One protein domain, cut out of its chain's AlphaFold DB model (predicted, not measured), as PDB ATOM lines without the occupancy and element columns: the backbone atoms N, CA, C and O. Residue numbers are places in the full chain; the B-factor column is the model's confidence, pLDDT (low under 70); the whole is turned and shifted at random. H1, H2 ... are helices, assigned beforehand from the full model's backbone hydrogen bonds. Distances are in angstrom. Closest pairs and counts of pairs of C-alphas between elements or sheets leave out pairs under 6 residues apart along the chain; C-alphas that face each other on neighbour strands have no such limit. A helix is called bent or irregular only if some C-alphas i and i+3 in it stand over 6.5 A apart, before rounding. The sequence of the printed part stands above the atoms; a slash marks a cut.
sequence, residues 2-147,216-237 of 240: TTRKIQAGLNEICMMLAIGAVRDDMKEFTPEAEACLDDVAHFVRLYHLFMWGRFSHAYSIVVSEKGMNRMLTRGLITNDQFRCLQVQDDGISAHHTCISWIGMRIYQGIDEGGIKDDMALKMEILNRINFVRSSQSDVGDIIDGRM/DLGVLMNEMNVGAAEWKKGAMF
ATOM      1  N   THR A   2      68.437   6.898 184.303       71.00
ATOM      2  CA  THR A   2      67.138   7.365 184.845       71.00
ATOM      3  C   THR A   2      67.230   8.681 185.631       71.00
ATOM      4  O   THR A   2      66.332   9.510 185.571       71.00
ATOM      5  N   THR A   3      68.365   8.936 186.283       79.38
ATOM      6  CA  THR A   3      68.599  10.119 187.134       79.38
ATOM      7  C   THR A   3      68.462  11.445 186.371       79.38
ATOM      8  O   THR A   3      67.762  12.355 186.809       79.38
ATOM      9  N   ARG A   4      69.029  11.522 185.159       86.12
ATOM     10  CA  ARG A   4      68.895  12.675 184.251       86.12
ATOM     11  C   ARG A   4      67.466  12.875 183.725       86.12
ATOM     12  O   ARG A   4      67.085  14.005 183.439       86.12
ATOM     13  N   LYS A   5      66.655  11.813 183.628       89.88
ATOM     14  CA  LYS A   5      65.246  11.923 183.200       89.88
ATOM     15  C   LYS A   5      64.393  12.639 184.243       89.88
ATOM     16  O   LYS A   5      63.521  13.415 183.872       89.88
ATOM     17  N   ILE A   6      64.674  12.420 185.530       91.44
ATOM     18  CA  ILE A   6      64.004  13.132 186.627       91.44
ATOM     19  C   ILE A   6      64.297  14.631 186.528       91.44
ATOM     20  O   ILE A   6      63.374  15.441 186.566       91.44
ATOM     21  N   GLN A   7      65.569  14.991 186.336       90.94
ATOM     22  CA  GLN A   7      65.977  16.384 186.159       90.94
ATOM     23  C   GLN A   7      65.289  17.040 184.955       90.94
ATOM     24  O   GLN A   7      64.727  18.126 185.079       90.94
ATOM     25  N   ALA A   8      65.290  16.356 183.807       91.50
ATOM     26  CA  ALA A   8      64.596  16.819 182.611       91.50
ATOM     27  C   ALA A   8      63.101  17.042 182.884       91.50
ATOM     28  O   ALA A   8      62.599  18.126 182.611       91.50
ATOM     29  N   GLY A   9      62.426  16.082 183.525       93.19
ATOM     30  CA  GLY A   9      60.998  16.194 183.818       93.19
ATOM     31  C   GLY A   9      60.643  17.354 184.749       93.19
ATOM     32  O   GLY A   9      59.664  18.059 184.516       93.19
ATOM     33  N   LEU A  10      61.459  17.599 185.775       94.81
ATOM     34  CA  LEU A  10      61.290  18.742 186.676       94.81
ATOM     35  C   LEU A  10      61.523  20.084 185.961       94.81
ATOM     36  O   LEU A  10      60.773  21.040 186.172       94.81
ATOM     37  N   ASN A  11      62.532  20.148 185.091       94.12
ATOM     38  CA  ASN A  11      62.809  21.326 184.271       94.12
ATOM     39  C   ASN A  11      61.689  21.594 183.260       94.12
ATOM     40  O   ASN A  11      61.311  22.743 183.066       94.12
ATOM     41  N   GLU A  12      61.111  20.554 182.665       94.44
ATOM     42  CA  GLU A  12      59.986  20.685 181.740       94.44
ATOM     43  C   GLU A  12      58.737  21.236 182.433       94.44
ATOM     44  O   GLU A  12      58.052  22.072 181.851       94.44
ATOM     45  N   ILE A  13      58.470  20.855 183.691       95.25
ATOM     46  CA  ILE A  13      57.406  21.479 184.497       95.25
ATOM     47  C   ILE A  13      57.671  22.982 184.650       95.25
ATOM     48  O   ILE A  13      56.792  23.793 184.365       95.25
ATOM     49  N   CYS A  14      58.887  23.365 185.052       95.25
ATOM     50  CA  CYS A  14      59.257  24.773 185.230       95.25
ATOM     51  C   CYS A  14      59.162  25.565 183.914       95.25
ATOM     52  O   CYS A  14      58.649  26.683 183.899       95.25
ATOM     53  N   MET A  15      59.601  24.971 182.803       94.81
ATOM     54  CA  MET A  15      59.496  25.544 181.461       94.81
ATOM     55  C   MET A  15      58.037  25.771 181.057       94.81
ATOM     56  O   MET A  15      57.681  26.869 180.632       94.81
ATOM     57  N   MET A  16      57.180  24.756 181.201       94.25
ATOM     58  CA  MET A  16      55.764  24.851 180.839       94.25
ATOM     59  C   MET A  16      55.042  25.928 181.646       94.25
ATOM     60  O   MET A  16      54.273  26.700 181.077       94.25
ATOM     61  N   LEU A  17      55.329  26.029 182.946       94.69
ATOM     62  CA  LEU A  17      54.770  27.086 183.784       94.69
ATOM     63  C   LEU A  17      55.267  28.468 183.368       94.69
ATOM     64  O   LEU A  17      54.466  29.391 183.288       94.69
ATOM     65  N   ALA A  18      56.553  28.620 183.046       93.69
ATOM     66  CA  ALA A  18      57.098  29.898 182.593       93.69
ATOM     67  C   ALA A  18      56.483  30.367 181.257       93.69
ATOM     68  O   ALA A  18      56.294  31.565 181.044       93.69
ATOM     69  N   ILE A  19      56.134  29.428 180.367       92.56
ATOM     70  CA  ILE A  19      55.425  29.706 179.105       92.56
ATOM     71  C   ILE A  19      53.940  30.016 179.358       92.56
ATOM     72  O   ILE A  19      53.366  30.911 178.732       92.56
ATOM     73  N   GLY A  20      53.312  29.261 180.261       92.31
ATOM     74  CA  GLY A  20      51.902  29.384 180.631       92.31
ATOM     75  C   GLY A  20      51.594  30.537 181.587       92.31
ATOM     76  O   GLY A  20      50.423  30.841 181.794       92.31
ATOM     77  N   ALA A  21      52.611  31.182 182.153       94.50
ATOM     78  CA  ALA A  21      52.464  32.290 183.083       94.50
ATOM     79  C   ALA A  21      51.754  33.490 182.439       94.50
ATOM     80  O   ALA A  21      52.003  33.855 181.280       94.50
ATOM     81  N   VAL A  22      50.844  34.090 183.204       93.69
ATOM     82  CA  VAL A  22      50.118  35.293 182.802       93.69
ATOM     83  C   VAL A  22      51.051  36.498 182.884       93.69
ATOM     84  O   VAL A  22      51.961  36.562 183.714       93.69
ATOM     85  N   ARG A  23      50.850  37.433 181.957       92.38
ATOM     86  CA  ARG A  23      51.652  38.645 181.821       92.38
ATOM     87  C   ARG A  23      50.770  39.874 181.820       92.38
ATOM     88  O   ARG A  23      49.613  39.791 181.406       92.38
ATOM     89  N   ASP A  24      51.339  40.979 182.265       90.06
ATOM     90  CA  ASP A  24      50.704  42.285 182.222       90.06
ATOM     91  C   ASP A  24      50.824  42.947 180.835       90.06
ATOM     92  O   ASP A  24      51.396  42.394 179.888       90.06
ATOM     93  N   ASP A  25      50.286  44.162 180.716       87.38
ATOM     94  CA  ASP A  25      50.348  44.960 179.486       87.38
ATOM     95  C   ASP A  25      51.787  45.360 179.100       87.38
ATOM     96  O   ASP A  25      52.062  45.651 177.933       87.38
ATOM     97  N   MET A  26      52.718  45.355 180.063       86.12
ATOM     98  CA  MET A  26      54.149  45.598 179.844       86.12
ATOM     99  C   MET A  26      54.903  44.327 179.427       86.12
ATOM    100  O   MET A  26      56.099  44.391 179.141       86.12
ATOM    101  N   LYS A  27      54.194  43.194 179.299       86.75
ATOM    102  CA  LYS A  27      54.721  41.851 179.004       86.75
ATOM    103  C   LYS A  27      55.600  41.274 180.115       86.75
ATOM    104  O   LYS A  27      56.294  40.274 179.893       86.75
ATOM    105  N   GLU A  28      55.544  41.853 181.303       90.19
ATOM    106  CA  GLU A  28      56.178  41.328 182.504       90.19
ATOM    107  C   GLU A  28      55.262  40.284 183.151       90.19
ATOM    108  O   GLU A  28      54.073  40.201 182.842       90.19
ATOM    109  N   PHE A  29      55.808  39.417 184.003       93.19
ATOM    110  CA  PHE A  29      54.970  38.480 184.752       93.19
ATOM    111  C   PHE A  29      54.073  39.244 185.719       93.19
ATOM    112  O   PHE A  29      54.529  40.182 186.370       93.19
ATOM    113  N   THR A  30      52.815  38.817 185.862       94.38
ATOM    114  CA  THR A  30      51.997  39.358 186.952       94.38
ATOM    115  C   THR A  30      52.587  38.930 188.303       94.38
ATOM    116  O   THR A  30      53.238  37.880 188.378       94.38
ATOM    117  N   PRO A  31      52.362  39.689 189.389       94.25
ATOM    118  CA  PRO A  31      52.862  39.325 190.715       94.25
ATOM    119  C   PRO A  31      52.439  37.914 191.158       94.25
ATOM    120  O   PRO A  31      53.216  37.188 191.777       94.25
ATOM    121  N   GLU A  32      51.225  37.495 190.798       94.31
ATOM    122  CA  GLU A  32      50.676  36.173 191.104       94.31
ATOM    123  C   GLU A  32      51.392  35.072 190.311       94.31
ATOM    124  O   GLU A  32      51.739  34.023 190.861       94.31
ATOM    125  N   ALA A  33      51.653  35.322 189.023       94.25
ATOM    126  CA  ALA A  33      52.414  34.421 188.167       94.25
ATOM    127  C   ALA A  33      53.846  34.261 188.691       94.25
ATOM    128  O   ALA A  33      54.357  33.146 188.798       94.25
ATOM    129  N   GLU A  34      54.477  35.375 189.062       94.75
ATOM    130  CA  GLU A  34      55.836  35.387 189.581       94.75
ATOM    131  C   GLU A  34      55.955  34.599 190.891       94.75
ATOM    132  O   GLU A  34      56.831  33.735 191.006       94.75
ATOM    133  N   ALA A  35      55.038  34.835 191.834       94.94
ATOM    134  CA  ALA A  35      54.977  34.101 193.094       94.94
ATOM    135  C   ALA A  35      54.771  32.596 192.862       94.94
ATOM    136  O   ALA A  35      55.456  31.773 193.469       94.94
ATOM    137  N   CYS A  36      53.882  32.216 191.937       95.31
ATOM    138  CA  CYS A  36      53.660  30.811 191.598       95.31
ATOM    139  C   CYS A  36      54.918  30.143 191.031       95.31
ATOM    140  O   CYS A  36      55.237  29.014 191.411       95.31
ATOM    141  N   LEU A  37      55.641  30.818 190.133       95.25
ATOM    142  CA  LEU A  37      56.881  30.291 189.559       95.25
ATOM    143  C   LEU A  37      57.969  30.110 190.624       95.25
ATOM    144  O   LEU A  37      58.651  29.083 190.625       95.25
ATOM    145  N   ASP A  38      58.114  31.067 191.542       95.19
ATOM    146  CA  ASP A  38      59.110  30.991 192.614       95.19
ATOM    147  C   ASP A  38      58.795  29.881 193.622       95.19
ATOM    148  O   ASP A  38      59.695  29.115 193.991       95.19
ATOM    149  N   ASP A  39      57.524  29.738 194.006       95.19
ATOM    150  CA  ASP A  39      57.059  28.675 194.900       95.19
ATOM    151  C   ASP A  39      57.274  27.293 194.276       95.19
ATOM    152  O   ASP A  39      57.837  26.396 194.908       95.19
ATOM    153  N   VAL A  40      56.891  27.111 193.007       95.62
ATOM    154  CA  VAL A  40      57.092  25.833 192.313       95.62
ATOM    155  C   VAL A  40      58.579  25.526 192.159       95.62
ATOM    156  O   VAL A  40      59.002  24.412 192.471       95.62
ATOM    157  N   ALA A  41      59.403  26.498 191.757       95.19
ATOM    158  CA  ALA A  41      60.848  26.305 191.664       95.19
ATOM    159  C   ALA A  41      61.452  25.934 193.027       95.19
ATOM    160  O   ALA A  41      62.367  25.112 193.113       95.19
ATOM    161  N   HIS A  42      60.967  26.528 194.117       95.00
ATOM    162  CA  HIS A  42      61.354  26.164 195.476       95.00
ATOM    163  C   HIS A  42      60.957  24.719 195.830       95.00
ATOM    164  O   HIS A  42      61.810  23.943 196.268       95.00
ATOM    165  N   PHE A  43      59.716  24.312 195.562       95.44
ATOM    166  CA  PHE A  43      59.255  22.947 195.834       95.44
ATOM    167  C   PHE A  43      59.946  21.890 194.969       95.44
ATOM    168  O   PHE A  43      60.246  20.809 195.470       95.44
ATOM    169  N   VAL A  44      60.279  22.200 193.713       95.19
ATOM    170  CA  VAL A  44      61.095  21.343 192.834       95.19
ATOM    171  C   VAL A  44      62.470  21.077 193.449       95.19
ATOM    172  O   VAL A  44      62.936  19.935 193.465       95.19
ATOM    173  N   ARG A  45      63.109  22.111 194.008       93.56
ATOM    174  CA  ARG A  45      64.417  21.990 194.672       93.56
ATOM    175  C   ARG A  45      64.333  21.143 195.939       93.56
ATOM    176  O   ARG A  45      65.167  20.258 196.125       93.56
ATOM    177  N   LEU A  46      63.311  21.365 196.768       93.31
ATOM    178  CA  LEU A  46      63.064  20.555 197.965       93.31
ATOM    179  C   LEU A  46      62.753  19.096 197.620       93.31
ATOM    180  O   LEU A  46      63.322  18.194 198.229       93.31
ATOM    181  N   TYR A  47      61.910  18.860 196.611       94.06
ATOM    182  CA  TYR A  47      61.610  17.522 196.109       94.06
ATOM    183  C   TYR A  47      62.888  16.785 195.714       94.06
ATOM    184  O   TYR A  47      63.143  15.686 196.203       94.06
ATOM    185  N   HIS A  48      63.710  17.406 194.865       92.94
ATOM    186  CA  HIS A  48      64.939  16.801 194.367       92.94
ATOM    187  C   HIS A  48      65.924  16.498 195.507       92.94
ATOM    188  O   HIS A  48      66.498  15.412 195.552       92.94
ATOM    189  N   LEU A  49      66.060  17.416 196.469       91.75
ATOM    190  CA  LEU A  49      66.889  17.240 197.662       91.75
ATOM    191  C   LEU A  49      66.422  16.062 198.533       91.75
ATOM    192  O   LEU A  49      67.222  15.192 198.869       91.75
ATOM    193  N   PHE A  50      65.137  16.011 198.894       91.81
ATOM    194  CA  PHE A  50      64.606  14.938 199.742       91.81
ATOM    195  C   PHE A  50      64.557  13.586 199.028       91.81
ATOM    196  O   PHE A  50      64.672  12.547 199.675       91.81
ATOM    197  N   MET A  51      64.403  13.587 197.704       91.56
ATOM    198  CA  MET A  51      64.461  12.381 196.887       91.56
ATOM    199  C   MET A  51      65.864  11.769 196.934       91.56
ATOM    200  O   MET A  51      66.007  10.602 197.293       91.56
ATOM    201  N   TRP A  52      66.911  12.568 196.711       89.69
ATOM    202  CA  TRP A  52      68.289  12.088 196.847       89.69
ATOM    203  C   TRP A  52      68.659  11.718 198.278       89.69
ATOM    204  O   TRP A  52      69.322  10.706 198.488       89.69
ATOM    205  N   GLY A  53      68.168  12.465 199.269       88.38
ATOM    206  CA  GLY A  53      68.341  12.107 200.675       88.38
ATOM    207  C   GLY A  53      67.694  10.769 201.050       88.38
ATOM    208  O   GLY A  53      68.154  10.108 201.973       88.38
ATOM    209  N   ARG A  54      66.659  10.319 200.329       87.56
ATOM    210  CA  ARG A  54      66.068   8.989 200.542       87.56
ATOM    211  C   ARG A  54      66.913   7.860 199.949       87.56
ATOM    212  O   ARG A  54      66.893   6.760 200.503       87.56
ATOM    213  N   PHE A  55      67.588   8.120 198.830       86.38
ATOM    214  CA  PHE A  55      68.312   7.110 198.052       86.38
ATOM    215  C   PHE A  55      69.805   7.019 198.362       86.38
ATOM    216  O   PHE A  55      70.396   5.976 198.100       86.38
ATOM    217  N   SER A  56      70.414   8.080 198.898       86.19
ATOM    218  CA  SER A  56      71.844   8.126 199.206       86.19
ATOM    219  C   SER A  56      72.101   8.298 200.701       86.19
ATOM    220  O   SER A  56      71.629   9.260 201.315       86.19
ATOM    221  N   HIS A  57      72.920   7.418 201.281       83.19
ATOM    222  CA  HIS A  57      73.337   7.522 202.682       83.19
ATOM    223  C   HIS A  57      74.074   8.833 202.975       83.19
ATOM    224  O   HIS A  57      73.811   9.444 204.014       83.19
ATOM    225  N   ALA A  58      74.892   9.325 202.040       80.69
ATOM    226  CA  ALA A  58      75.608  10.596 202.175       80.69
ATOM    227  C   ALA A  58      74.665  11.800 202.384       80.69
ATOM    228  O   ALA A  58      75.007  12.747 203.093       80.69
ATOM    229  N   TYR A  59      73.452  11.746 201.825       84.06
ATOM    230  CA  TYR A  59      72.452  12.820 201.905       84.06
ATOM    231  C   TYR A  59      71.284  12.506 202.849       84.06
ATOM    232  O   TYR A  59      70.437  13.371 203.091       84.06
ATOM    233  N   SER A  60      71.256  11.312 203.445       85.38
ATOM    234  CA  SER A  60      70.206  10.865 204.373       85.38
ATOM    235  C   SER A  60      70.005  11.793 205.569       85.38
ATOM    236  O   SER A  60      68.884  11.966 206.055       85.38
ATOM    237  N   ILE A  61      71.067  12.488 205.988       86.25
ATOM    238  CA  ILE A  61      71.004  13.459 207.079       86.25
ATOM    239  C   ILE A  61      70.007  14.586 206.804       86.25
ATOM    240  O   ILE A  61      69.422  15.107 207.749       86.25
ATOM    241  N   VAL A  62      69.769  14.945 205.541       86.44
ATOM    242  CA  VAL A  62      68.848  16.026 205.170       86.44
ATOM    243  C   VAL A  62      67.389  15.652 205.440       86.44
ATOM    244  O   VAL A  62      66.592  16.517 205.795       86.44
ATOM    245  N   VAL A  63      67.050  14.365 205.329       86.75
ATOM    246  CA  VAL A  63      65.705  13.840 205.618       86.75
ATOM    247  C   VAL A  63      65.499  13.635 207.124       86.75
ATOM    248  O   VAL A  63      64.370  13.535 207.590       86.75
ATOM    249  N   SER A  64      66.571  13.598 207.918       87.19
ATOM    250  CA  SER A  64      66.452  13.503 209.375       87.19
ATOM    251  C   SER A  64      65.837  14.768 209.982       87.19
ATOM    252  O   SER A  64      66.013  15.873 209.463       87.19
ATOM    253  N   GLU A  65      65.213  14.638 211.154       86.88
ATOM    254  CA  GLU A  65      64.675  15.777 211.909       86.88
ATOM    255  C   GLU A  65      65.739  16.862 212.155       86.88
ATOM    256  O   GLU A  65      65.482  18.055 211.987       86.88
ATOM    257  N   LYS A  66      66.977  16.455 212.477       88.31
ATOM    258  CA  LYS A  66      68.114  17.374 212.654       88.31
ATOM    259  C   LYS A  66      68.449  18.122 211.364       88.31
ATOM    260  O   LYS A  66      68.744  19.316 211.413       88.31
ATOM    261  N   GLY A  67      68.414  17.430 210.226       88.12
ATOM    262  CA  GLY A  67      68.629  18.019 208.906       88.12
ATOM    263  C   GLY A  67      67.555  19.038 208.560       88.12
ATOM    264  O   GLY A  67      67.879  20.184 208.258       88.12
ATOM    265  N   MET A  68      66.286  18.658 208.703       89.38
ATOM    266  CA  MET A  68      65.151  19.544 208.446       89.38
ATOM    267  C   MET A  68      65.143  20.764 209.381       89.38
ATOM    268  O   MET A  68      64.937  21.885 208.927       89.38
ATOM    269  N   ASN A  69      65.466  20.599 210.667       90.94
ATOM    270  CA  ASN A  69      65.608  21.723 211.598       90.94
ATOM    271  C   ASN A  69      66.755  22.664 211.167       90.94
ATOM    272  O   ASN A  69      66.634  23.892 211.172       90.94
ATOM    273  N   ARG A  70      67.865  22.105 210.672       91.88
ATOM    274  CA  ARG A  70      68.952  22.907 210.100       91.88
ATOM    275  C   ARG A  70      68.540  23.638 208.816       91.88
ATOM    276  O   ARG A  70      69.007  24.748 208.582       91.88
ATOM    277  N   MET A  71      67.663  23.057 208.001       91.69
ATOM    278  CA  MET A  71      67.085  23.734 206.837       91.69
ATOM    279  C   MET A  71      66.175  24.892 207.257       91.69
ATOM    280  O   MET A  71      66.288  25.978 206.692       91.69
ATOM    281  N   LEU A  72      65.348  24.694 208.287       92.81
ATOM    282  CA  LEU A  72      64.483  25.730 208.855       92.81
ATOM    283  C   LEU A  72      65.303  26.910 209.392       92.81
ATOM    284  O   LEU A  72      65.068  28.057 209.023       92.81
ATOM    285  N   THR A  73      66.323  26.636 210.209       94.19
ATOM    286  CA  THR A  73      67.198  27.680 210.781       94.19
ATOM    287  C   THR A  73      68.002  28.446 209.730       94.19
ATOM    288  O   THR A  73      68.372  29.594 209.965       94.19
ATOM    289  N   ARG A  74      68.261  27.845 208.561       92.31
ATOM    290  CA  ARG A  74      68.903  28.513 207.419       92.31
ATOM    291  C   ARG A  74      67.926  29.172 206.445       92.31
ATOM    292  O   ARG A  74      68.377  29.711 205.439       92.31
ATOM    293  N   GLY A  75      66.622  29.131 206.721       90.94
ATOM    294  CA  GLY A  75      65.596  29.714 205.855       90.94
ATOM    295  C   GLY A  75      65.407  28.976 204.527       90.94
ATOM    296  O   GLY A  75      64.900  29.557 203.576       90.94
ATOM    297  N   LEU A  76      65.830  27.708 204.440       90.44
ATOM    298  CA  LEU A  76      65.611  26.864 203.260       90.44
ATOM    299  C   LEU A  76      64.209  26.254 203.227       90.44
ATOM    300  O   LEU A  76      63.787  25.806 202.169       90.44
ATOM    301  N   ILE A  77      63.527  26.200 204.369       93.25
ATOM    302  CA  ILE A  77      62.113  25.841 204.490       93.25
ATOM    303  C   ILE A  77      61.446  26.786 205.485       93.25
ATOM    304  O   ILE A  77      62.100  27.300 206.395       93.25
ATOM    305  N   THR A  78      60.146  27.007 205.327       93.75
ATOM    306  CA  THR A  78      59.344  27.805 206.260       93.75
ATOM    307  C   THR A  78      58.900  26.974 207.468       93.75
ATOM    308  O   THR A  78      58.927  25.742 207.440       93.75
ATOM    309  N   ASN A  79      58.458  27.638 208.544       92.88
ATOM    310  CA  ASN A  79      57.899  26.949 209.716       92.88
ATOM    311  C   ASN A  79      56.679  26.090 209.352       92.88
ATOM    312  O   ASN A  79      56.522  24.993 209.885       92.88
ATOM    313  N   ASP A  80      55.838  26.566 208.435       91.50
ATOM    314  CA  ASP A  80      54.646  25.835 208.005       91.50
ATOM    315  C   ASP A  80      55.018  24.619 207.156       91.50
ATOM    316  O   ASP A  80      54.512  23.525 207.398       91.50
ATOM    317  N   GLN A  81      55.982  24.764 206.241       91.88
ATOM    318  CA  GLN A  81      56.529  23.631 205.489       91.88
ATOM    319  C   GLN A  81      57.151  22.595 206.431       91.88
ATOM    320  O   GLN A  81      56.876  21.407 206.295       91.88
ATOM    321  N   PHE A  82      57.941  23.029 207.418       90.44
ATOM    322  CA  PHE A  82      58.538  22.141 208.416       90.44
ATOM    323  C   PHE A  82      57.471  21.368 209.200       90.44
ATOM    324  O   PHE A  82      57.569  20.149 209.317       90.44
ATOM    325  N   ARG A  83      56.409  22.039 209.661       88.56
ATOM    326  CA  ARG A  83      55.275  21.382 210.331       88.56
ATOM    327  C   ARG A  83      54.608  20.346 209.430       88.56
ATOM    328  O   ARG A  83      54.398  19.220 209.863       88.56
ATOM    329  N   CYS A  84      54.329  20.684 208.173       88.38
ATOM    330  CA  CYS A  84      53.733  19.744 207.220       88.38
ATOM    331  C   CYS A  84      54.644  18.540 206.908       88.38
ATOM    332  O   CYS A  84      54.149  17.457 206.591       88.38
ATOM    333  N   LEU A  85      55.967  18.708 206.997       87.25
ATOM    334  CA  LEU A  85      56.927  17.607 206.886       87.25
ATOM    335  C   LEU A  85      56.982  16.752 208.160       87.25
ATOM    336  O   LEU A  85      57.152  15.546 208.050       87.25
ATOM    337  N   GLN A  86      56.796  17.347 209.343       81.56
ATOM    338  CA  GLN A  86      56.790  16.631 210.627       81.56
ATOM    339  C   GLN A  86      55.493  15.866 210.916       81.56
ATOM    340  O   GLN A  86      55.532  14.865 211.617       81.56
ATOM    341  N   VAL A  87      54.349  16.317 210.392       72.19
ATOM    342  CA  VAL A  87      53.037  15.656 210.581       72.19
ATOM    343  C   VAL A  87      52.950  14.303 209.847       72.19
ATOM    344  O   VAL A  87      51.988  13.559 210.019       72.19
ATOM    345  N   GLN A  88      53.953  13.952 209.037       65.88
ATOM    346  CA  GLN A  88      54.038  12.650 208.375       65.88
ATOM    347  C   GLN A  88      54.439  11.561 209.373       65.88
ATOM    348  O   GLN A  88      55.618  11.277 209.558       65.88
ATOM    349  N   ASP A  89      53.437  10.948 209.993       49.38
ATOM    350  CA  ASP A  89      53.592   9.726 210.781       49.38
ATOM    351  C   ASP A  89      53.757   8.503 209.844       49.38
ATOM    352  O   ASP A  89      53.034   8.353 208.854       49.38
ATOM    353  N   ASP A  90      54.744   7.653 210.143       52.81
ATOM    354  CA  ASP A  90      54.887   6.235 209.755       52.81
ATOM    355  C   ASP A  90      54.696   5.787 208.283       52.81
ATOM    356  O   ASP A  90      54.234   4.675 208.016       52.81
ATOM    357  N   GLY A  91      55.158   6.557 207.287       55.25
ATOM    358  CA  GLY A  91      55.442   5.946 205.970       55.25
ATOM    359  C   GLY A  91      55.446   6.851 204.745       55.25
ATOM    360  O   GLY A  91      55.925   6.437 203.685       55.25
ATOM    361  N   ILE A  92      54.959   8.086 204.855       62.94
ATOM    362  CA  ILE A  92      55.028   9.041 203.743       62.94
ATOM    363  C   ILE A  92      56.408   9.693 203.758       62.94
ATOM    364  O   ILE A  92      56.815  10.316 204.730       62.94
ATOM    365  N   SER A  93      57.157   9.519 202.670       80.94
ATOM    366  CA  SER A  93      58.471  10.143 202.533       80.94
ATOM    367  C   SER A  93      58.338  11.620 202.149       80.94
ATOM    368  O   SER A  93      57.569  11.953 201.248       80.94
ATOM    369  N   ALA A  94      59.165  12.490 202.738       88.25
ATOM    370  CA  ALA A  94      59.158  13.945 202.522       88.25
ATOM    371  C   ALA A  94      59.104  14.381 201.043       88.25
ATOM    372  O   ALA A  94      58.428  15.349 200.694       88.25
ATOM    373  N   HIS A  95      59.768  13.644 200.147       89.94
ATOM    374  CA  HIS A  95      59.736  13.927 198.713       89.94
ATOM    375  C   HIS A  95      58.340  13.714 198.090       89.94
ATOM    376  O   HIS A  95      57.932  14.503 197.243       89.94
ATOM    377  N   HIS A  96      57.559  12.717 198.522       90.12
ATOM    378  CA  HIS A  96      56.184  12.527 198.036       90.12
ATOM    379  C   HIS A  96      55.269  13.694 198.420       90.12
ATOM    380  O   HIS A  96      54.389  14.097 197.655       90.12
ATOM    381  N   THR A  97      55.523  14.300 199.572       91.19
ATOM    382  CA  THR A  97      54.812  15.507 199.980       91.19
ATOM    383  C   THR A  97      55.216  16.703 199.128       91.19
ATOM    384  O   THR A  97      54.345  17.403 198.620       91.19
ATOM    385  N   CYS A  98      56.512  16.900 198.869       92.94
ATOM    386  CA  CYS A  98      56.967  18.004 198.021       92.94
ATOM    387  C   CYS A  98      56.451  17.909 196.578       92.94
ATOM    388  O   CYS A  98      56.047  18.928 196.025       92.94
ATOM    389  N   ILE A  99      56.399  16.719 195.965       93.56
ATOM    390  CA  ILE A  99      55.819  16.587 194.614       93.56
ATOM    391  C   ILE A  99      54.311  16.871 194.605       93.56
ATOM    392  O   ILE A  99      53.793  17.443 193.647       93.56
ATOM    393  N   SER A 100      53.617  16.555 195.700       92.56
ATOM    394  CA  SER A 100      52.207  16.911 195.877       92.56
ATOM    395  C   SER A 100      52.029  18.426 196.031       92.56
ATOM    396  O   SER A 100      51.112  18.992 195.443       92.56
ATOM    397  N   TRP A 101      52.930  19.106 196.751       95.06
ATOM    398  CA  TRP A 101      52.945  20.572 196.847       95.06
ATOM    399  C   TRP A 101      53.167  21.248 195.498       95.06
ATOM    400  O   TRP A 101      52.496  22.235 195.220       95.06
ATOM    401  N   ILE A 102      54.043  20.701 194.643       95.75
ATOM    402  CA  ILE A 102      54.225  21.196 193.269       95.75
ATOM    403  C   ILE A 102      52.885  21.171 192.529       95.75
ATOM    404  O   ILE A 102      52.450  22.199 192.021       95.75
ATOM    405  N   GLY A 103      52.202  20.022 192.516       94.81
ATOM    406  CA  GLY A 103      50.901  19.894 191.860       94.81
ATOM    407  C   GLY A 103      49.861  20.864 192.427       94.81
ATOM    408  O   GLY A 103      49.257  21.623 191.674       94.81
ATOM    409  N   MET A 104      49.689  20.891 193.752       95.25
ATOM    410  CA  MET A 104      48.711  21.768 194.410       95.25
ATOM    411  C   MET A 104      48.984  23.251 194.152       95.25
ATOM    412  O   MET A 104      48.051  23.990 193.853       95.25
ATOM    413  N   ARG A 105      50.250  23.686 194.206       95.75
ATOM    414  CA  ARG A 105      50.608  25.089 193.968       95.75
ATOM    415  C   ARG A 105      50.323  25.523 192.537       95.75
ATOM    416  O   ARG A 105      49.891  26.655 192.338       95.75
ATOM    417  N   ILE A 106      50.533  24.634 191.564       94.88
ATOM    418  CA  ILE A 106      50.206  24.901 190.159       94.88
ATOM    419  C   ILE A 106      48.701  25.103 189.990       94.88
ATOM    420  O   ILE A 106      48.295  26.086 189.381       94.88
ATOM    421  N   TYR A 107      47.872  24.216 190.552       94.50
ATOM    422  CA  TYR A 107      46.415  24.378 190.500       94.50
ATOM    423  C   TYR A 107      45.960  25.671 191.169       94.50
ATOM    424  O   TYR A 107      45.196  26.425 190.577       94.50
ATOM    425  N   GLN A 108      46.509  25.972 192.345       95.19
ATOM    426  CA  GLN A 108      46.251  27.231 193.028       95.19
ATOM    427  C   GLN A 108      46.662  28.440 192.170       95.19
ATOM    428  O   GLN A 108      45.916  29.403 192.085       95.19
ATOM    429  N   GLY A 109      47.809  28.385 191.486       93.69
ATOM    430  CA  GLY A 109      48.263  29.458 190.597       93.69
ATOM    431  C   GLY A 109      47.373  29.654 189.369       93.69
ATOM    432  O   GLY A 109      47.289  30.764 188.849       93.69
ATOM    433  N   ILE A 110      46.684  28.604 188.914       94.06
ATOM    434  CA  ILE A 110      45.668  28.716 187.861       94.06
ATOM    435  C   ILE A 110      44.403  29.381 188.412       94.06
ATOM    436  O   ILE A 110      43.892  30.310 187.792       94.06
ATOM    437  N   ASP A 111      43.932  28.956 189.586       93.88
ATOM    438  CA  ASP A 111      42.735  29.518 190.227       93.88
ATOM    439  C   ASP A 111      42.927  30.998 190.621       93.88
ATOM    440  O   ASP A 111      41.998  31.799 190.528       93.88
ATOM    441  N   GLU A 112      44.147  31.378 191.010       93.19
ATOM    442  CA  GLU A 112      44.565  32.760 191.297       93.19
ATOM    443  C   GLU A 112      44.741  33.614 190.029       93.19
ATOM    444  O   GLU A 112      44.925  34.826 190.125       93.19
ATOM    445  N   GLY A 113      44.696  33.010 188.837       91.69
ATOM    446  CA  GLY A 113      44.908  33.700 187.563       91.69
ATOM    447  C   GLY A 113      46.372  34.035 187.251       91.69
ATOM    448  O   GLY A 113      46.629  34.782 186.310       91.69
ATOM    449  N   GLY A 114      47.337  33.486 187.995       90.75
ATOM    450  CA  GLY A 114      48.771  33.629 187.711       90.75
ATOM    451  C   GLY A 114      49.257  32.731 186.566       90.75
ATOM    452  O   GLY A 114      50.209  33.061 185.859       90.75
ATOM    453  N   ILE A 115      48.587  31.604 186.328       94.81
ATOM    454  CA  ILE A 115      48.862  30.688 185.217       94.81
ATOM    455  C   ILE A 115      47.626  30.614 184.319       94.81
ATOM    456  O   ILE A 115      46.497  30.576 184.802       94.81
ATOM    457  N   LYS A 116      47.832  30.578 182.999       92.62
ATOM    458  CA  LYS A 116      46.744  30.448 182.026       92.62
ATOM    459  C   LYS A 116      45.939  29.178 182.289       92.62
ATOM    460  O   LYS A 116      46.493  28.077 182.313       92.62
ATOM    461  N   ASP A 117      44.625  29.340 182.413       92.25
ATOM    462  CA  ASP A 117      43.700  28.217 182.487       92.25
ATOM    463  C   ASP A 117      43.505  27.595 181.098       92.25
ATOM    464  O   ASP A 117      42.599  27.953 180.344       92.25
ATOM    465  N   ASP A 118      44.410  26.685 180.747       91.94
ATOM    466  CA  ASP A 118      44.334  25.875 179.538       91.94
ATOM    467  C   ASP A 118      44.322  24.380 179.884       91.94
ATOM    468  O   ASP A 118      45.153  23.877 180.647       91.94
ATOM    469  N   MET A 119      43.378  23.646 179.290       92.12
ATOM    470  CA  MET A 119      43.212  22.217 179.549       92.12
ATOM    471  C   MET A 119      44.420  21.412 179.064       92.12
ATOM    472  O   MET A 119      44.823  20.458 179.734       92.12
ATOM    473  N   ALA A 120      45.012  21.791 177.926       92.50
ATOM    474  CA  ALA A 120      46.178  21.088 177.399       92.50
ATOM    475  C   ALA A 120      47.386  21.260 178.333       92.50
ATOM    476  O   ALA A 120      48.030  20.270 178.680       92.50
ATOM    477  N   LEU A 121      47.622  22.481 178.828       91.31
ATOM    478  CA  LEU A 121      48.652  22.756 179.834       91.31
ATOM    479  C   LEU A 121      48.440  21.943 181.125       91.31
ATOM    480  O   LEU A 121      49.376  21.305 181.606       91.31
ATOM    481  N   LYS A 122      47.215  21.913 181.669       92.19
ATOM    482  CA  LYS A 122      46.886  21.133 182.878       92.19
ATOM    483  C   LYS A 122      47.166  19.640 182.699       92.19
ATOM    484  O   LYS A 122      47.790  19.024 183.564       92.19
ATOM    485  N   MET A 123      46.713  19.057 181.585       93.75
ATOM    486  CA  MET A 123      46.943  17.640 181.288       93.75
ATOM    487  C   MET A 123      48.437  17.329 181.158       93.75
ATOM    488  O   MET A 123      48.904  16.349 181.737       93.75
ATOM    489  N   GLU A 124      49.192  18.163 180.442       94.19
ATOM    490  CA  GLU A 124      50.613  17.908 180.211       94.19
ATOM    491  C   GLU A 124      51.449  18.068 181.486       94.19
ATOM    492  O   GLU A 124      52.321  17.244 181.767       94.19
ATOM    493  N   ILE A 125      51.133  19.051 182.333       93.44
ATOM    494  CA  ILE A 125      51.774  19.197 183.645       93.44
ATOM    495  C   ILE A 125      51.515  17.965 184.517       93.44
ATOM    496  O   ILE A 125      52.454  17.427 185.107       93.44
ATOM    497  N   LEU A 126      50.270  17.482 184.585       93.44
ATOM    498  CA  LEU A 126      49.943  16.266 185.334       93.44
ATOM    499  C   LEU A 126      50.689  15.042 184.792       93.44
ATOM    500  O   LEU A 126      51.242  14.262 185.572       93.44
ATOM    501  N   ASN A 127      50.739  14.881 183.468       95.38
ATOM    502  CA  ASN A 127      51.508  13.817 182.826       95.38
ATOM    503  C   ASN A 127      52.981  13.898 183.221       95.38
ATOM    504  O   ASN A 127      53.591  12.875 183.546       95.38
ATOM    505  N   ARG A 128      53.548  15.107 183.263       94.19
ATOM    506  CA  ARG A 128      54.956  15.294 183.602       94.19
ATOM    507  C   ARG A 128      55.249  15.073 185.086       94.19
ATOM    508  O   ARG A 128      56.256  14.444 185.405       94.19
ATOM    509  N   ILE A 129      54.349  15.466 185.988       94.50
ATOM    510  CA  ILE A 129      54.428  15.124 187.420       94.50
ATOM    511  C   ILE A 129      54.392  13.599 187.608       94.50
ATOM    512  O   ILE A 129      55.236  13.035 188.310       94.50
ATOM    513  N   ASN A 130      53.468  12.909 186.934       94.06
ATOM    514  CA  ASN A 130      53.373  11.449 186.975       94.06
ATOM    515  C   ASN A 130      54.626  10.772 186.408       94.06
ATOM    516  O   ASN A 130      55.105   9.791 186.978       94.06
ATOM    517  N   PHE A 131      55.184  11.310 185.323       94.81
ATOM    518  CA  PHE A 131      56.430  10.838 184.727       94.81
ATOM    519  C   PHE A 131      57.619  10.968 185.687       94.81
ATOM    520  O   PHE A 131      58.390  10.017 185.835       94.81
ATOM    521  N   VAL A 132      57.755  12.110 186.369       94.00
ATOM    522  CA  VAL A 132      58.800  12.331 187.381       94.00
ATOM    523  C   VAL A 132      58.654  11.326 188.525       94.00
ATOM    524  O   VAL A 132      59.625  10.657 188.881       94.00
ATOM    525  N   ARG A 133      57.432  11.148 189.044       91.88
ATOM    526  CA  ARG A 133      57.134  10.169 190.101       91.88
ATOM    527  C   ARG A 133      57.448   8.733 189.667       91.88
ATOM    528  O   ARG A 133      58.002   7.967 190.448       91.88
ATOM    529  N   SER A 134      57.102   8.357 188.435       91.75
ATOM    530  CA  SER A 134      57.408   7.026 187.898       91.75
ATOM    531  C   SER A 134      58.913   6.816 187.763       91.75
ATOM    532  O   SER A 134      59.431   5.814 188.233       91.75
ATOM    533  N   SER A 135      59.628   7.799 187.209       91.94
ATOM    534  CA  SER A 135      61.085   7.733 187.039       91.94
ATOM    535  C   SER A 135      61.818   7.631 188.379       91.94
ATOM    536  O   SER A 135      62.860   6.992 188.468       91.94
ATOM    537  N   GLN A 136      61.282   8.254 189.432       90.62
ATOM    538  CA  GLN A 136      61.777   8.084 190.797       90.62
ATOM    539  C   GLN A 136      61.589   6.643 191.294       90.62
ATOM    540  O   GLN A 136      62.509   6.094 191.897       90.62
ATOM    541  N   SER A 137      60.427   6.033 191.045       88.12
ATOM    542  CA  SER A 137      60.179   4.629 191.399       88.12
ATOM    543  C   SER A 137      61.174   3.706 190.706       88.12
ATOM    544  O   SER A 137      61.782   2.882 191.373       88.12
ATOM    545  N   ASP A 138      61.433   3.924 189.413       89.25
ATOM    546  CA  ASP A 138      62.413   3.143 188.652       89.25
ATOM    547  C   ASP A 138      63.823   3.228 189.270       89.25
ATOM    548  O   ASP A 138      64.575   2.258 189.255       89.25
ATOM    549  N   VAL A 139      64.213   4.394 189.807       87.50
ATOM    550  CA  VAL A 139      65.490   4.540 190.532       87.50
ATOM    551  C   VAL A 139      65.478   3.717 191.818       87.50
ATOM    552  O   VAL A 139      66.460   3.031 192.089       87.50
ATOM    553  N   GLY A 140      64.379   3.756 192.575       84.94
ATOM    554  CA  GLY A 140      64.191   2.915 193.758       84.94
ATOM    555  C   GLY A 140      64.300   1.429 193.427       84.94
ATOM    556  O   GLY A 140      65.100   0.734 194.039       84.94
ATOM    557  N   ASP A 141      63.613   0.973 192.381       85.38
ATOM    558  CA  ASP A 141      63.623  -0.426 191.948       85.38
ATOM    559  C   ASP A 141      65.016  -0.890 191.498       85.38
ATOM    560  O   ASP A 141      65.395  -2.031 191.746       85.38
ATOM    561  N   ILE A 142      65.813  -0.020 190.864       83.88
ATOM    562  CA  ILE A 142      67.207  -0.336 190.505       83.88
ATOM    563  C   ILE A 142      68.087  -0.461 191.758       83.88
ATOM    564  O   ILE A 142      68.979  -1.310 191.798       83.88
ATOM    565  N   ILE A 143      67.857   0.383 192.768       80.38
ATOM    566  CA  ILE A 143      68.617   0.373 194.027       80.38
ATOM    567  C   ILE A 143      68.226  -0.823 194.903       80.38
ATOM    568  O   ILE A 143      69.106  -1.427 195.509       80.38
ATOM    569  N   ASP A 144      66.944  -1.173 194.959       79.19
ATOM    570  CA  ASP A 144      66.430  -2.282 195.767       79.19
ATOM    571  C   ASP A 144      66.627  -3.630 195.052       79.19
ATOM    572  O   ASP A 144      66.948  -4.644 195.671       79.19
ATOM    573  N   GLY A 145      66.509  -3.638 193.722       75.38
ATOM    574  CA  GLY A 145      66.724  -4.780 192.834       75.38
ATOM    575  C   GLY A 145      68.188  -5.016 192.458       75.38
ATOM    576  O   GLY A 145      68.459  -5.532 191.368       75.38
ATOM    577  N   ARG A 146      69.137  -4.636 193.328       72.88
ATOM    578  CA  ARG A 146      70.571  -4.912 193.140       72.88
ATOM    579  C   ARG A 146      70.792  -6.398 192.848       72.88
ATOM    580  O   ARG A 146      70.107  -7.281 193.365       72.88
ATOM    581  N   MET A 147      71.791  -6.670 192.010       73.56
ATOM    582  CA  MET A 147      72.210  -8.028 191.670       73.56
ATOM    583  C   MET A 147      72.441  -8.855 192.939       73.56
ATOM    584  O   MET A 147      73.010  -8.355 193.908       73.56
ATOM    585  N   ASP A 216      78.257  12.277 191.495       78.75
ATOM    586  CA  ASP A 216      78.217  13.506 192.291       78.75
ATOM    587  C   ASP A 216      76.792  14.081 192.315       78.75
ATOM    588  O   ASP A 216      76.348  14.826 191.433       78.75
ATOM    589  N   LEU A 217      76.052  13.708 193.356       81.31
ATOM    590  CA  LEU A 217      74.707  14.210 193.617       81.31
ATOM    591  C   LEU A 217      74.696  15.723 193.870       81.31
ATOM    592  O   LEU A 217      73.693  16.376 193.581       81.31
ATOM    593  N   GLY A 218      75.804  16.297 194.344       83.94
ATOM    594  CA  GLY A 218      75.954  17.734 194.538       83.94
ATOM    595  C   GLY A 218      75.880  18.485 193.211       83.94
ATOM    596  O   GLY A 218      75.163  19.483 193.113       83.94
ATOM    597  N   VAL A 219      76.524  17.960 192.163       87.00
ATOM    598  CA  VAL A 219      76.406  18.496 190.796       87.00
ATOM    599  C   VAL A 219      74.965  18.409 190.306       87.00
ATOM    600  O   VAL A 219      74.421  19.416 189.858       87.00
ATOM    601  N   LEU A 220      74.305  17.256 190.459       86.31
ATOM    602  CA  LEU A 220      72.914  17.098 190.016       86.31
ATOM    603  C   LEU A 220      71.963  18.063 190.734       86.31
ATOM    604  O   LEU A 220      71.044  18.617 190.127       86.31
ATOM    605  N   MET A 221      72.153  18.258 192.036       87.00
ATOM    606  CA  MET A 221      71.352  19.187 192.825       87.00
ATOM    607  C   MET A 221      71.618  20.641 192.443       87.00
ATOM    608  O   MET A 221      70.671  21.426 192.358       87.00
ATOM    609  N   ASN A 222      72.875  20.999 192.181       88.62
ATOM    610  CA  ASN A 222      73.239  22.341 191.748       88.62
ATOM    611  C   ASN A 222      72.673  22.655 190.356       88.62
ATOM    612  O   ASN A 222      72.026  23.682 190.173       88.62
ATOM    613  N   GLU A 223      72.834  21.742 189.399       89.56
ATOM    614  CA  GLU A 223      72.254  21.871 188.059       89.56
ATOM    615  C   GLU A 223      70.729  22.010 188.114       89.56
ATOM    616  O   GLU A 223      70.173  22.845 187.409       89.56
ATOM    617  N   MET A 224      70.043  21.264 188.988       90.50
ATOM    618  CA  MET A 224      68.597  21.431 189.172       90.50
ATOM    619  C   MET A 224      68.214  22.772 189.780       90.50
ATOM    620  O   MET A 224      67.207  23.355 189.390       90.50
ATOM    621  N   ASN A 225      68.999  23.272 190.733       88.62
ATOM    622  CA  ASN A 225      68.767  24.587 191.317       88.62
ATOM    623  C   ASN A 225      68.936  25.703 190.274       88.62
ATOM    624  O   ASN A 225      68.152  26.652 190.268       88.62
ATOM    625  N   VAL A 226      69.916  25.571 189.374       90.06
ATOM    626  CA  VAL A 226      70.094  26.485 188.238       90.06
ATOM    627  C   VAL A 226      68.933  26.345 187.254       90.06
ATOM    628  O   VAL A 226      68.269  27.341 186.976       90.06
ATOM    629  N   GLY A 227      68.629  25.126 186.804       87.50
ATOM    630  CA  GLY A 227      67.593  24.857 185.804       87.50
ATOM    631  C   GLY A 227      66.204  25.326 186.233       87.50
ATOM    632  O   GLY A 227      65.517  25.990 185.461       87.50
ATOM    633  N   ALA A 228      65.814  25.091 187.490       86.75
ATOM    634  CA  ALA A 228      64.522  25.543 188.013       86.75
ATOM    635  C   ALA A 228      64.357  27.076 187.959       86.75
ATOM    636  O   ALA A 228      63.259  27.571 187.717       86.75
ATOM    637  N   ALA A 229      65.439  27.835 188.158       87.94
ATOM    638  CA  ALA A 229      65.415  29.297 188.098       87.94
ATOM    639  C   ALA A 229      65.611  29.845 186.674       87.94
ATOM    640  O   ALA A 229      65.154  30.947 186.360       87.94
ATOM    641  N   GLU A 230      66.319  29.108 185.821       91.81
ATOM    642  CA  GLU A 230      66.684  29.535 184.473       91.81
ATOM    643  C   GLU A 230      65.461  29.721 183.579       91.81
ATOM    644  O   GLU A 230      65.393  30.717 182.867       91.81
ATOM    645  N   TRP A 231      64.450  28.853 183.673       91.56
ATOM    646  CA  TRP A 231      63.244  28.970 182.844       91.56
ATOM    647  C   TRP A 231      62.459  30.256 183.103       91.56
ATOM    648  O   TRP A 231      62.076  30.937 182.154       91.56
ATOM    649  N   LYS A 232      62.286  30.641 184.376       91.50
ATOM    650  CA  LYS A 232      61.678  31.931 184.742       91.50
ATOM    651  C   LYS A 232      62.503  33.092 184.183       91.50
ATOM    652  O   LYS A 232      61.948  33.995 183.566       91.50
ATOM    653  N   LYS A 233      63.829  33.065 184.362       90.00
ATOM    654  CA  LYS A 233      64.733  34.129 183.885       90.00
ATOM    655  C   LYS A 233      64.748  34.245 182.362       90.00
ATOM    656  O   LYS A 233      64.684  35.351 181.841       90.00
ATOM    657  N   GLY A 234      64.806  33.120 181.657       87.75
ATOM    658  CA  GLY A 234      64.799  33.064 180.197       87.75
ATOM    659  C   GLY A 234      63.468  33.514 179.607       87.75
ATOM    660  O   GLY A 234      63.446  34.152 178.561       87.75
ATOM    661  N   ALA A 235      62.363  33.251 180.305       88.12
ATOM    662  CA  ALA A 235      61.049  33.736 179.914       88.12
ATOM    663  C   ALA A 235      60.778  35.182 180.367       88.12
ATOM    664  O   ALA A 235      59.821  35.775 179.887       88.12
ATOM    665  N   MET A 236      61.574  35.783 181.254       86.31
ATOM    666  CA  MET A 236      61.314  37.137 181.765       86.31
ATOM    667  C   MET A 236      61.229  38.168 180.633       86.31
ATOM    668  O   MET A 236      60.282  38.946 180.587       86.31
ATOM    669  N   PHE A 237      62.153  38.101 179.670       81.31
ATOM    670  CA  PHE A 237      62.191  38.998 178.518       81.31
ATOM    671  C   PHE A 237      61.884  38.229 177.236       81.31
ATOM    672  O   PHE A 237      62.713  37.466 176.740       81.31
TER     673      PHE A 237
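This is residues 2 to 147 and 216 to 237 of the 240 residues of the protein "Hypothetical protein" of Minutocellus polymorphus (UniProt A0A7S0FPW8). Five long helices, H1, H2, H6, H7 and H8, make an up-and-down bundle, each running against the one before it in the chain, with H2 at its core. The short helices H3, H4 and H5 lie near the end of the bundle where H2 ends and H6 begins, H4 and H5 as a small hairpin off one side. The printed part has 168 residues, with eight named helices, H1 to H8 in order, and no named strand; the class is all helix. It is compact, with a radius of gyration of the C-alphas of 16.2 A, and spans 55 by 36 by 28 A, only just elongated.

H1, residues 3 to 20, begins at C-alpha 3 (68.599, 10.119, 187.134) and is 26.3 A long. H2, residues 31 to 55, is 36.5 A long. H3, residues 57 to 63, is irregular: C-alphas 58 and 61 are 7.3 A apart. H4 is residues 65 to 73 and H5 residues 79 to 86. H6, residues 94 to 111, is 25.8 A long. H7, residues 119 to 144, is the longest at 37.4 A. H8, residues 217 to 236, is 29.1 A long, has a kink of 26 degrees near residue 229, and ends at C-alpha 236 (61.314, 37.137, 181.765).

H2 is the hub, touching five helices. H1 and H2 form a hairpin at a shallow tilt of 8 degrees, touching with residues 10 to 18 and 37 to 44 alone; their closest C-alphas, of Leu 10 and Val 44, are 6.7 A apart. H2 touches H6, opposite ways, closest at the C-alphas of Tyr 47 and His 95, 4.8 A, and H8 at those of Ala 41 and Ala 228, 5.2 A. H1 touches H7, opposite ways at 14 degrees, a shallow tilt, with the C-alphas of Ile 6 and Val 132 closest at 5.3 A. H4 and H5 form a hairpin, closest at the C-alphas of Leu 72 and Asn 79, 6.8 A; both are apart from H2. Every O i to N i+4 pair is within hydrogen-bond range in H1, H2, H4, H5, H6 and H7; H8 has 13 of 16, and H3 has 0 of 3 but 3 of 4 O i to N i+3 pairs.

The C-alphas farthest apart, of Asp 25 and Met 147, are 58.6 A apart. Residues 148 to 215 are not printed, and C-alphas 147 and 216 are 22.4 A apart across the cut. Of the links printed whole, none is long. Mean pLDDT of the printed part is 89.2; residues 88 to 92 are under 70.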